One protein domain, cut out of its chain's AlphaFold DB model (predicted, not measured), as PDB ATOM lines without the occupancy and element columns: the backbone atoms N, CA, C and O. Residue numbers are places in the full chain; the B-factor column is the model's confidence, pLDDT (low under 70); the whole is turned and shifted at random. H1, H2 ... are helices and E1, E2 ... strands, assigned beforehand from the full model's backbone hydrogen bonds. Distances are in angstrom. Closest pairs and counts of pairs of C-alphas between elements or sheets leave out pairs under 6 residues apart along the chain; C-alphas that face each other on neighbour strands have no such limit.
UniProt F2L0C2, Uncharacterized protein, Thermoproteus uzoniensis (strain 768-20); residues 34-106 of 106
ATOM      1  N   GLU A  34     221.134 252.856 337.354       93.44
ATOM      2  CA  GLU A  34     220.518 252.444 338.609       93.44
ATOM      3  C   GLU A  34     218.991 252.576 338.516       93.44
ATOM      4  O   GLU A  34     218.480 253.616 338.093       93.44
ATOM      5  N   LEU A  35     218.270 251.525 338.913       94.44
ATOM      6  CA  LEU A  35     216.813 251.517 339.033       94.44
ATOM      7  C   LEU A  35     216.437 251.238 340.488       94.44
ATOM      8  O   LEU A  35     216.720 250.154 340.998       94.44
ATOM      9  N   VAL A  36     215.769 252.194 341.127       95.06
ATOM     10  CA  VAL A  36     215.194 252.046 342.470       95.06
ATOM     11  C   VAL A  36     213.683 252.138 342.356       95.06
ATOM     12  O   VAL A  36     213.171 253.069 341.735       95.06
ATOM     13  N   VAL A  37     212.984 251.164 342.930       93.44
ATOM     14  CA  VAL A  37     211.521 251.108 342.965       93.44
ATOM     15  C   VAL A  37     211.116 250.787 344.394       93.44
ATOM     16  O   VAL A  37     211.296 249.653 344.833       93.44
ATOM     17  N   ASP A  38     210.592 251.791 345.083       93.50
ATOM     18  CA  ASP A  38     210.032 251.699 346.426       93.50
ATOM     19  C   ASP A  38     208.509 251.932 346.367       93.50
ATOM     20  O   ASP A  38     207.925 252.141 345.292       93.50
ATOM     21  N   ASP A  39     207.845 251.883 347.521       90.38
ATOM     22  CA  ASP A  39     206.398 252.097 347.614       90.38
ATOM     23  C   ASP A  39     205.991 253.524 347.249       90.38
ATOM     24  O   ASP A  39     204.978 253.704 346.585       90.38
ATOM     25  N   ASP A  40     206.792 254.525 347.610       94.56
ATOM     26  CA  ASP A  40     206.538 255.948 347.375       94.56
ATOM     27  C   ASP A  40     207.553 256.597 346.426       94.56
ATOM     28  O   ASP A  40     207.449 257.786 346.147       94.56
ATOM     29  N   ARG A  41     208.527 255.850 345.893       95.38
ATOM     30  CA  ARG A  41     209.617 256.416 345.085       95.38
ATOM     31  C   ARG A  41     209.966 255.560 343.876       95.38
ATOM     32  O   ARG A  41     210.013 254.335 343.938       95.38
ATOM     33  N   LEU A  42     210.288 256.225 342.770       96.31
ATOM     34  CA  LEU A  42     210.872 255.616 341.577       96.31
ATOM     35  C   LEU A  42     212.062 256.457 341.109       96.31
ATOM     36  O   LEU A  42     211.914 257.645 340.823       96.31
ATOM     37  N   ARG A  43     213.235 255.832 340.971       96.19
ATOM     38  CA  ARG A  43     214.438 256.460 340.412       96.19
ATOM     39  C   ARG A  43     215.004 255.642 339.260       96.19
ATOM     40  O   ARG A  43     215.222 254.443 339.397       96.19
ATOM     41  N   ILE A  44     215.273 256.311 338.144       93.94
ATOM     42  CA  ILE A  44     215.857 255.764 336.915       93.94
ATOM     43  C   ILE A  44     217.062 256.637 336.549       93.94
ATOM     44  O   ILE A  44     216.922 257.695 335.932       93.94
ATOM     45  N   GLY A  45     218.263 256.217 336.946       91.50
ATOM     46  CA  GLY A  45     219.470 257.030 336.797       91.50
ATOM     47  C   GLY A  45     219.323 258.390 337.494       91.50
ATOM     48  O   GLY A  45     219.173 258.446 338.713       91.50
ATOM     49  N   GLY A  46     219.370 259.476 336.716       90.88
ATOM     50  CA  GLY A  46     219.188 260.853 337.201       90.88
ATOM     51  C   GLY A  46     217.735 261.348 337.245       90.88
ATOM     52  O   GLY A  46     217.501 262.482 337.648       90.88
ATOM     53  N   PHE A  47     216.767 260.538 336.810       94.62
ATOM     54  CA  PHE A  47     215.342 260.857 336.898       94.62
ATOM     55  C   PHE A  47     214.757 260.266 338.180       94.62
ATOM     56  O   PHE A  47     214.903 259.070 338.418       94.62
ATOM     57  N   GLU A  48     214.076 261.079 338.981       96.56
ATOM     58  CA  GLU A  48     213.485 260.663 340.252       96.56
ATOM     59  C   GLU A  48     212.091 261.254 340.426       96.56
ATOM     60  O   GLU A  48     211.886 262.441 340.179       96.56
ATOM     61  N   VAL A  49     211.156 260.424 340.884       96.44
ATOM     62  CA  VAL A  49     209.825 260.843 341.317       96.44
ATOM     63  C   VAL A  49     209.497 260.244 342.686       96.44
ATOM     64  O   VAL A  49     209.853 259.097 342.964       96.44
ATOM     65  N   GLU A  50     208.826 261.021 343.532       97.25
ATOM     66  CA  GLU A  50     208.440 260.636 344.896       97.25
ATOM     67  C   GLU A  50     206.982 261.044 345.160       97.25
ATOM     68  O   GLU A  50     206.636 262.211 345.000       97.25
ATOM     69  N   ALA A  51     206.125 260.104 345.551       95.75
ATOM     70  CA  ALA A  51     204.715 260.304 345.866       95.75
ATOM     71  C   ALA A  51     204.489 260.236 347.383       95.75
ATOM     72  O   ALA A  51     204.293 259.163 347.952       95.75
ATOM     73  N   ARG A  52     204.481 261.388 348.060       92.94
ATOM     74  CA  ARG A  52     204.362 261.461 349.520       92.94
ATOM     75  C   ARG A  52     203.371 262.528 349.961       92.94
ATOM     76  O   ARG A  52     203.419 263.669 349.522       92.94
ATOM     77  N   GLY A  53     202.487 262.167 350.892       91.19
ATOM     78  CA  GLY A  53     201.565 263.123 351.518       91.19
ATOM     79  C   GLY A  53     200.529 263.725 350.564       91.19
ATOM     80  O   GLY A  53     200.103 264.853 350.780       91.19
ATOM     81  N   GLY A  54     200.131 262.992 349.518       93.62
ATOM     82  CA  GLY A  54     199.186 263.480 348.508       93.62
ATOM     83  C   GLY A  54     199.830 264.297 347.383       93.62
ATOM     84  O   GLY A  54     199.123 264.879 346.562       93.62
ATOM     85  N   GLU A  55     201.161 264.365 347.350       96.38
ATOM     86  CA  GLU A  55     201.941 265.132 346.383       96.38
ATOM     87  C   GLU A  55     202.960 264.223 345.689       96.38
ATOM     88  O   GLU A  55     203.693 263.476 346.331       96.38
ATOM     89  N   LEU A  56     203.010 264.310 344.365       96.75
ATOM     90  CA  LEU A  56     204.034 263.750 343.506       96.75
ATOM     91  C   LEU A  56     205.082 264.819 343.212       96.75
ATOM     92  O   LEU A  56     204.811 265.793 342.509       96.75
ATOM     93  N   ARG A  57     206.299 264.604 343.689       97.25
ATOM     94  CA  ARG A  57     207.475 265.413 343.383       97.25
ATOM     95  C   ARG A  57     208.212 264.818 342.204       97.25
ATOM     96  O   ARG A  57     208.432 263.613 342.145       97.25
ATOM     97  N   THR A  58     208.595 265.671 341.266       95.75
ATOM     98  CA  THR A  58     209.241 265.277 340.012       95.75
ATOM     99  C   THR A  58     210.314 266.300 339.637       95.75
ATOM    100  O   THR A  58     210.315 267.411 340.178       95.75
ATOM    101  N   PRO A  59     211.168 266.019 338.638       94.56
ATOM    102  CA  PRO A  59     212.102 267.012 338.112       94.56
ATOM    103  C   PRO A  59     211.397 268.180 337.401       94.56
ATOM    104  O   PRO A  59     212.035 269.183 337.089       94.56
ATOM    105  N   PHE A  60     210.097 268.050 337.111       94.06
ATOM    106  CA  PHE A  60     209.304 269.020 336.356       94.06
ATOM    107  C   PHE A  60     208.398 269.890 337.236       94.06
ATOM    108  O   PHE A  60     207.873 270.890 336.748       94.06
ATOM    109  N   GLY A  61     208.226 269.535 338.511       93.56
ATOM    110  CA  GLY A  61     207.313 270.206 339.433       93.56
ATOM    111  C   GLY A  61     206.719 269.263 340.479       93.56
ATOM    112  O   GLY A  61     207.109 268.095 340.579       93.56
ATOM    113  N   ALA A  62     205.772 269.797 341.249       95.19
ATOM    114  CA  ALA A  62     204.991 269.068 342.239       95.19
ATOM    115  C   ALA A  62     203.521 269.020 341.808       95.19
ATOM    116  O   ALA A  62     202.968 270.040 341.396       95.19
ATOM    117  N   TYR A  63     202.902 267.846 341.904       94.31
ATOM    118  CA  TYR A  63     201.546 267.592 341.418       94.31
ATOM    119  C   TYR A  63     200.724 266.843 342.465       94.31
ATOM    120  O   TYR A  63     201.275 266.006 343.169       94.31
ATOM    121  N   PRO A  64     199.408 267.062 342.578       95.69
ATOM    122  CA  PRO A  64     198.578 266.260 343.472       95.69
ATOM    123  C   PRO A  64     198.502 264.804 342.987       95.69
ATOM    124  O   PRO A  64     198.309 264.558 341.795       95.69
ATOM    125  N   ILE A  65     198.624 263.833 343.890       96.25
ATOM    126  CA  ILE A  65     198.451 262.412 343.558       96.25
ATOM    127  C   ILE A  65     197.895 261.629 344.748       96.25
ATOM    128  O   ILE A  65     198.311 261.851 345.885       96.25
ATOM    129  N   VAL A  66     196.977 260.695 344.503       95.00
ATOM    130  CA  VAL A  66     196.541 259.720 345.522       95.00
ATOM    131  C   VAL A  66     197.246 258.367 345.336       95.00
ATOM    132  O   VAL A  66     197.767 258.107 344.252       95.00
ATOM    133  N   PRO A  67     197.277 257.477 346.352       91.81
ATOM    134  CA  PRO A  67     198.011 256.208 346.262       91.81
ATOM    135  C   PRO A  67     197.645 255.344 345.045       91.81
ATOM    136  O   PRO A  67     198.531 254.841 344.363       91.81
ATOM    137  N   GLU A  68     196.357 255.243 344.710       90.19
ATOM    138  CA  GLU A  68     195.882 254.458 343.559       90.19
ATOM    139  C   GLU A  68     196.381 255.026 342.218       90.19
ATOM    140  O   GLU A  68     196.760 254.285 341.312       90.19
ATOM    141  N   GLU A  69     196.426 256.354 342.092       94.00
ATOM    142  CA  GLU A  69     196.955 257.036 340.909       94.00
ATOM    143  C   GLU A  69     198.473 256.876 340.800       94.00
ATOM    144  O   GLU A  69     199.011 256.756 339.698       94.00
ATOM    145  N   TRP A  70     199.167 256.856 341.941       94.69
ATOM    146  CA  TRP A  70     200.599 256.607 341.994       94.69
ATOM    147  C   TRP A  70     200.946 255.200 341.509       94.69
ATOM    148  O   TRP A  70     201.858 255.059 340.694       94.69
ATOM    149  N   ASP A  71     200.199 254.176 341.919       91.69
ATOM    150  CA  ASP A  71     200.412 252.809 341.436       91.69
ATOM    151  C   ASP A  71     200.274 252.705 339.913       91.69
ATOM    152  O   ASP A  71     201.127 252.110 339.241       91.69
ATOM    153  N   LEU A  72     199.248 253.350 339.349       92.56
ATOM    154  CA  LEU A  72     199.049 253.423 337.901       92.56
ATOM    155  C   LEU A  72     200.198 254.164 337.209       92.56
ATOM    156  O   LEU A  72     200.776 253.657 336.244       92.56
ATOM    157  N   LEU A  73     200.566 255.343 337.716       94.88
ATOM    158  CA  LEU A  73     201.638 256.157 337.152       94.88
ATOM    159  C   LEU A  73     202.988 255.435 337.204       94.88
ATOM    160  O   LEU A  73     203.719 255.424 336.214       94.88
ATOM    161  N   ARG A  74     203.309 254.781 338.325       94.69
ATOM    162  CA  ARG A  74     204.525 253.978 338.498       94.69
ATOM    163  C   ARG A  74     204.600 252.867 337.454       94.69
ATOM    164  O   ARG A  74     205.647 252.686 336.832       94.69
ATOM    165  N   GLY A  75     203.487 252.175 337.201       93.31
ATOM    166  CA  GLY A  75     203.388 251.174 336.137       93.31
ATOM    167  C   GLY A  75     203.658 251.755 334.744       93.31
ATOM    168  O   GLY A  75     204.448 251.191 333.983       93.31
ATOM    169  N   LEU A  76     203.065 252.912 334.422       94.75
ATOM    170  CA  LEU A  76     203.289 253.606 333.147       94.75
ATOM    171  C   LEU A  76     204.754 254.022 332.964       94.75
ATOM    172  O   LEU A  76     205.330 253.767 331.906       94.75
ATOM    173  N   LEU A  77     205.373 254.597 333.997       95.44
ATOM    174  CA  LEU A  77     206.773 255.033 333.973       95.44
ATOM    175  C   LEU A  77     207.733 253.856 333.768       95.44
ATOM    176  O   LEU A  77     208.643 253.931 332.937       95.44
ATOM    177  N   LEU A  78     207.516 252.749 334.483       94.69
ATOM    178  CA  LEU A  78     208.321 251.536 334.329       94.69
ATOM    179  C   LEU A  78     208.161 250.928 332.936       94.69
ATOM    180  O   LEU A  78     209.157 250.559 332.314       94.69
ATOM    181  N   ASN A  79     206.933 250.868 332.415       94.12
ATOM    182  CA  ASN A  79     206.671 250.352 331.076       94.12
ATOM    183  C   ASN A  79     207.303 251.235 329.987       94.12
ATOM    184  O   ASN A  79     207.924 250.726 329.048       94.12
ATOM    185  N   PHE A  80     207.198 252.557 330.132       94.38
ATOM    186  CA  PHE A  80     207.844 253.505 329.232       94.38
ATOM    187  C   PHE A  80     209.359 253.305 329.229       94.38
ATOM    188  O   PHE A  80     209.959 253.199 328.158       94.38
ATOM    189  N   PHE A  81     209.976 253.199 330.406       95.12
ATOM    190  CA  PHE A  81     211.413 252.985 330.516       95.12
ATOM    191  C   PHE A  81     211.845 251.631 329.946       95.12
ATOM    192  O   PHE A  81     212.800 251.569 329.172       95.12
ATOM    193  N   ALA A  82     211.126 250.552 330.263       92.94
ATOM    194  CA  ALA A  82     211.397 249.224 329.718       92.94
ATOM    195  C   ALA A  82     211.350 249.212 328.179       92.94
ATOM    196  O   ALA A  82     212.164 248.538 327.543       92.94
ATOM    197  N   SER A  83     210.444 249.996 327.587       92.81
ATOM    198  CA  SER A  83     210.256 250.094 326.135       92.81
ATOM    199  C   SER A  83     211.283 251.004 325.455       92.81
ATOM    200  O   SER A  83     211.841 250.639 324.422       92.81
ATOM    201  N   ASN A  84     211.569 252.173 326.035       93.50
ATOM    202  CA  ASN A  84     212.357 253.228 325.387       93.50
ATOM    203  C   ASN A  84     213.821 253.283 325.843       93.50
ATOM    204  O   ASN A  84     214.649 253.894 325.174       93.50
ATOM    205  N   GLY A  85     214.161 252.679 326.986       92.62
ATOM    206  CA  GLY A  85     215.509 252.721 327.557       92.62
ATOM    207  C   GLY A  85     215.942 254.102 328.062       92.62
ATOM    208  O   GLY A  85     217.127 254.329 328.278       92.62
ATOM    209  N   ARG A  86     215.006 255.032 328.252       94.12
ATOM    210  CA  ARG A  86     215.257 256.357 328.831       94.12
ATOM    211  C   ARG A  86     214.084 256.791 329.709       94.12
ATOM    212  O   ARG A  86     212.971 256.311 329.480       94.12
ATOM    213  N   PRO A  87     214.302 257.673 330.696       93.00
ATOM    214  CA  PRO A  87     213.198 258.311 331.401       93.00
ATOM    215  C   PRO A  87     212.378 259.203 330.450       93.00
ATOM    216  O   PRO A  87     212.891 259.623 329.399       93.00
ATOM    217  N   PRO A  88     211.109 259.478 330.788       93.56
ATOM    218  CA  PRO A  88     210.285 260.398 330.017       93.56
ATOM    219  C   PRO A  88     210.799 261.834 330.112       93.56
ATOM    220  O   PRO A  88     211.355 262.249 331.131       93.56
ATOM    221  N   ASP A  89     210.584 262.602 329.047       95.19
ATOM    222  CA  ASP A  89     210.684 264.056 329.090       95.19
ATOM    223  C   ASP A  89     209.443 264.685 329.756       95.19
ATOM    224  O   ASP A  89     208.508 263.992 330.166       95.19
ATOM    225  N   ARG A  90     209.424 266.019 329.880       94.44
ATOM    226  CA  ARG A  90     208.321 266.744 330.528       94.44
ATOM    227  C   ARG A  90     206.964 266.474 329.871       94.44
ATOM    228  O   ARG A  90     205.962 266.380 330.574       94.44
ATOM    229  N   ARG A  91     206.918 266.395 328.539       95.25
ATOM    230  CA  ARG A  91     205.673 266.212 327.783       95.25
ATOM    231  C   ARG A  91     205.173 264.783 327.936       95.25
ATOM    232  O   ARG A  91     204.015 264.587 328.275       95.25
ATOM    233  N   GLU A  92     206.060 263.810 327.765       95.94
ATOM    234  CA  GLU A  92     205.731 262.391 327.923       95.94
ATOM    235  C   GLU A  92     205.285 262.088 329.358       95.94
ATOM    236  O   GLU A  92     204.332 261.339 329.578       95.94
ATOM    237  N   PHE A  93     205.934 262.712 330.345       96.06
ATOM    238  CA  PHE A  93     205.507 262.639 331.736       96.06
ATOM    239  C   PHE A  93     204.108 263.232 331.932       96.06
ATOM    240  O   PHE A  93     203.279 262.596 332.575       96.06
ATOM    241  N   ALA A  94     203.823 264.409 331.368       94.50
ATOM    242  CA  ALA A  94     202.502 265.030 331.459       94.50
ATOM    243  C   ALA A  94     201.405 264.145 330.839       94.50
ATOM    244  O   ALA A  94     200.330 264.015 331.417       94.50
ATOM    245  N   GLU A  95     201.690 263.485 329.712       95.69
ATOM    246  CA  GLU A  95     200.777 262.521 329.086       95.69
ATOM    247  C   GLU A  95     200.514 261.311 329.997       95.69
ATOM    248  O   GLU A  95     199.365 260.904 330.169       95.69
ATOM    249  N   MET A  96     201.554 260.758 330.632       95.38
ATOM    250  CA  MET A  96     201.404 259.647 331.582       95.38
ATOM    251  C   MET A  96     200.681 260.064 332.864       95.38
ATOM    252  O   MET A  96     199.842 259.319 333.364       95.38
ATOM    253  N   TYR A  97     200.976 261.255 333.384       94.88
ATOM    254  CA  TYR A  97     200.298 261.814 334.549       94.88
ATOM    255  C   TYR A  97     198.811 262.035 334.263       94.88
ATOM    256  O   TYR A  97     197.968 261.631 335.065       94.88
ATOM    257  N   PHE A  98     198.474 262.579 333.090       93.75
ATOM    258  CA  PHE A  98     197.090 262.707 332.642       93.75
ATOM    259  C   PHE A  98     196.413 261.342 332.493       93.75
ATOM    260  O   PHE A  98     195.294 261.161 332.963       93.75
ATOM    261  N   ALA A  99     197.093 260.352 331.910       92.69
ATOM    262  CA  ALA A  99     196.549 259.002 331.778       92.69
ATOM    263  C   ALA A  99     196.288 258.322 333.135       92.69
ATOM    264  O   ALA A  99     195.325 257.568 333.259       92.69
ATOM    265  N   ALA A 100     197.122 258.587 334.146       92.56
ATOM    266  CA  ALA A 100     196.987 258.007 335.480       92.56
ATOM    267  C   ALA A 100     195.952 258.728 336.362       92.56
ATOM    268  O   ALA A 100     195.261 258.077 337.141       92.56
ATOM    269  N   THR A 101     195.849 260.057 336.257       91.50
ATOM    270  CA  THR A 101     195.062 260.892 337.189       91.50
ATOM    271  C   THR A 101     193.815 261.526 336.571       91.50
ATOM    272  O   THR A 101     192.941 262.011 337.287       91.50
ATOM    273  N   GLY A 102     193.747 261.606 335.240       91.12
ATOM    274  CA  GLY A 102     192.782 262.439 334.520       91.12
ATOM    275  C   GLY A 102     193.004 263.950 334.681       91.12
ATOM    276  O   GLY A 102     192.143 264.726 334.269       91.12
ATOM    277  N   ARG A 103     194.117 264.388 335.291       90.62
ATOM    278  CA  ARG A 103     194.444 265.802 335.548       90.62
ATOM    279  C   ARG A 103     195.560 266.284 334.630       90.62
ATOM    280  O   ARG A 103     196.478 265.540 334.298       90.62
ATOM    281  N   GLU A 104     195.494 267.552 334.241       84.12
ATOM    282  CA  GLU A 104     196.581 268.191 333.501       84.12
ATOM    283  C   GLU A 104     197.765 268.472 334.436       84.12
ATOM    284  O   GLU A 104     197.587 268.991 335.539       84.12
ATOM    285  N   ALA A 105     198.977 268.139 333.989       75.56
ATOM    286  CA  ALA A 105     200.218 268.530 334.654       75.56
ATOM    287  C   ALA A 105     200.569 269.974 334.252       75.56
ATOM    288  O   ALA A 105     201.386 270.187 333.351       75.56
ATOM    289  N   THR A 106     199.893 270.954 334.856       63.56
ATOM    290  CA  THR A 106     200.135 272.390 334.627       63.56
ATOM    291  C   THR A 106     201.353 272.922 335.374       63.56
ATOM    292  O   THR A 106     201.681 272.404 336.465       63.56
TER     293      THR A 106
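This is residues 34 to 106 of the 106 residues of an uncharacterized protein of Thermoproteus uzoniensis (strain 768-20) (UniProt F2L0C2). A gently twisted sheet of five strands, a simple back-and-forth meander, makes one layer, and the long helix H1 lies over one of its faces, along the strands, while the other face is bare. H2 folds back beside H1 as the second half of a helical hairpin and only grazes the sheet. The printed part has 73 residues, with five named strands and then two named helices, in the order E1 E2 E3 E4 E5 H1 H2; the sheet's order is the same, E1 to E5, antiparallel throughout, and the class is mixed, helices and strands. The whole is compact, with a radius of gyration of the C-alphas of 10.9 A, and rounded, spanning 26 by 23 by 19 A.

Begin with the sheet: find C-alpha 35 at (216.813, 251.517, 339.033), where E1, residues 35 to 37, begins. E2 follows at residues 41 to 44, and E3, the longest strand, takes residues 47 to 52 over 16.7 A. E4 is residues 55 to 58 and E5 residues 61 to 64. Then look for C-alpha 67 at (198.011, 256.208, 346.262); from there H1 runs 25.5 A to residue 84. H2, residues 90 to 101, covers 16.0 A and ends at C-alpha 101, (195.062, 260.892, 337.189).

In the sheet, E1 and E5 are the edge strands, and each strand forms a hairpin with the next. Between E1 and E2, look at N 36 and O 43, 2.9 A apart. E3 pairs in a staggered way: residues 47 to 50 with E2, where N 44 and O 47 are 2.8 A apart, and residues 50 to 52 with E4, where N 57 and O 50 are 2.7 A apart. Between E4 and E5, N 56 and O 63 are 2.7 A apart. H1 is on the sheet at a height of 9.6 A, over E2 and E3, and runs along the strands, at 7 degrees to E3 on the local plane. Its closest C-alphas to E3 are those of Trp 70 and Ala 51, 6.8 A apart. H1, with residues 69 to 77 alone, touches H2, with residues 96 to 101 alone; the closest C-alphas, those of Leu 73 and Ala 100, are 5.3 A apart. The two helices run opposite ways at a steep tilt of 41 degrees. In H1 and H2 every O i to N i+4 pair is within hydrogen-bond range.

The two C-alphas farthest apart are those of Gly 53 and Asn 84, 30.0 A. The printed part has no cut, and the six links between its named elements are tight. Its mean pLDDT is 93.3; look to Thr 106, the chain's last residue, for the one printed residue under 70.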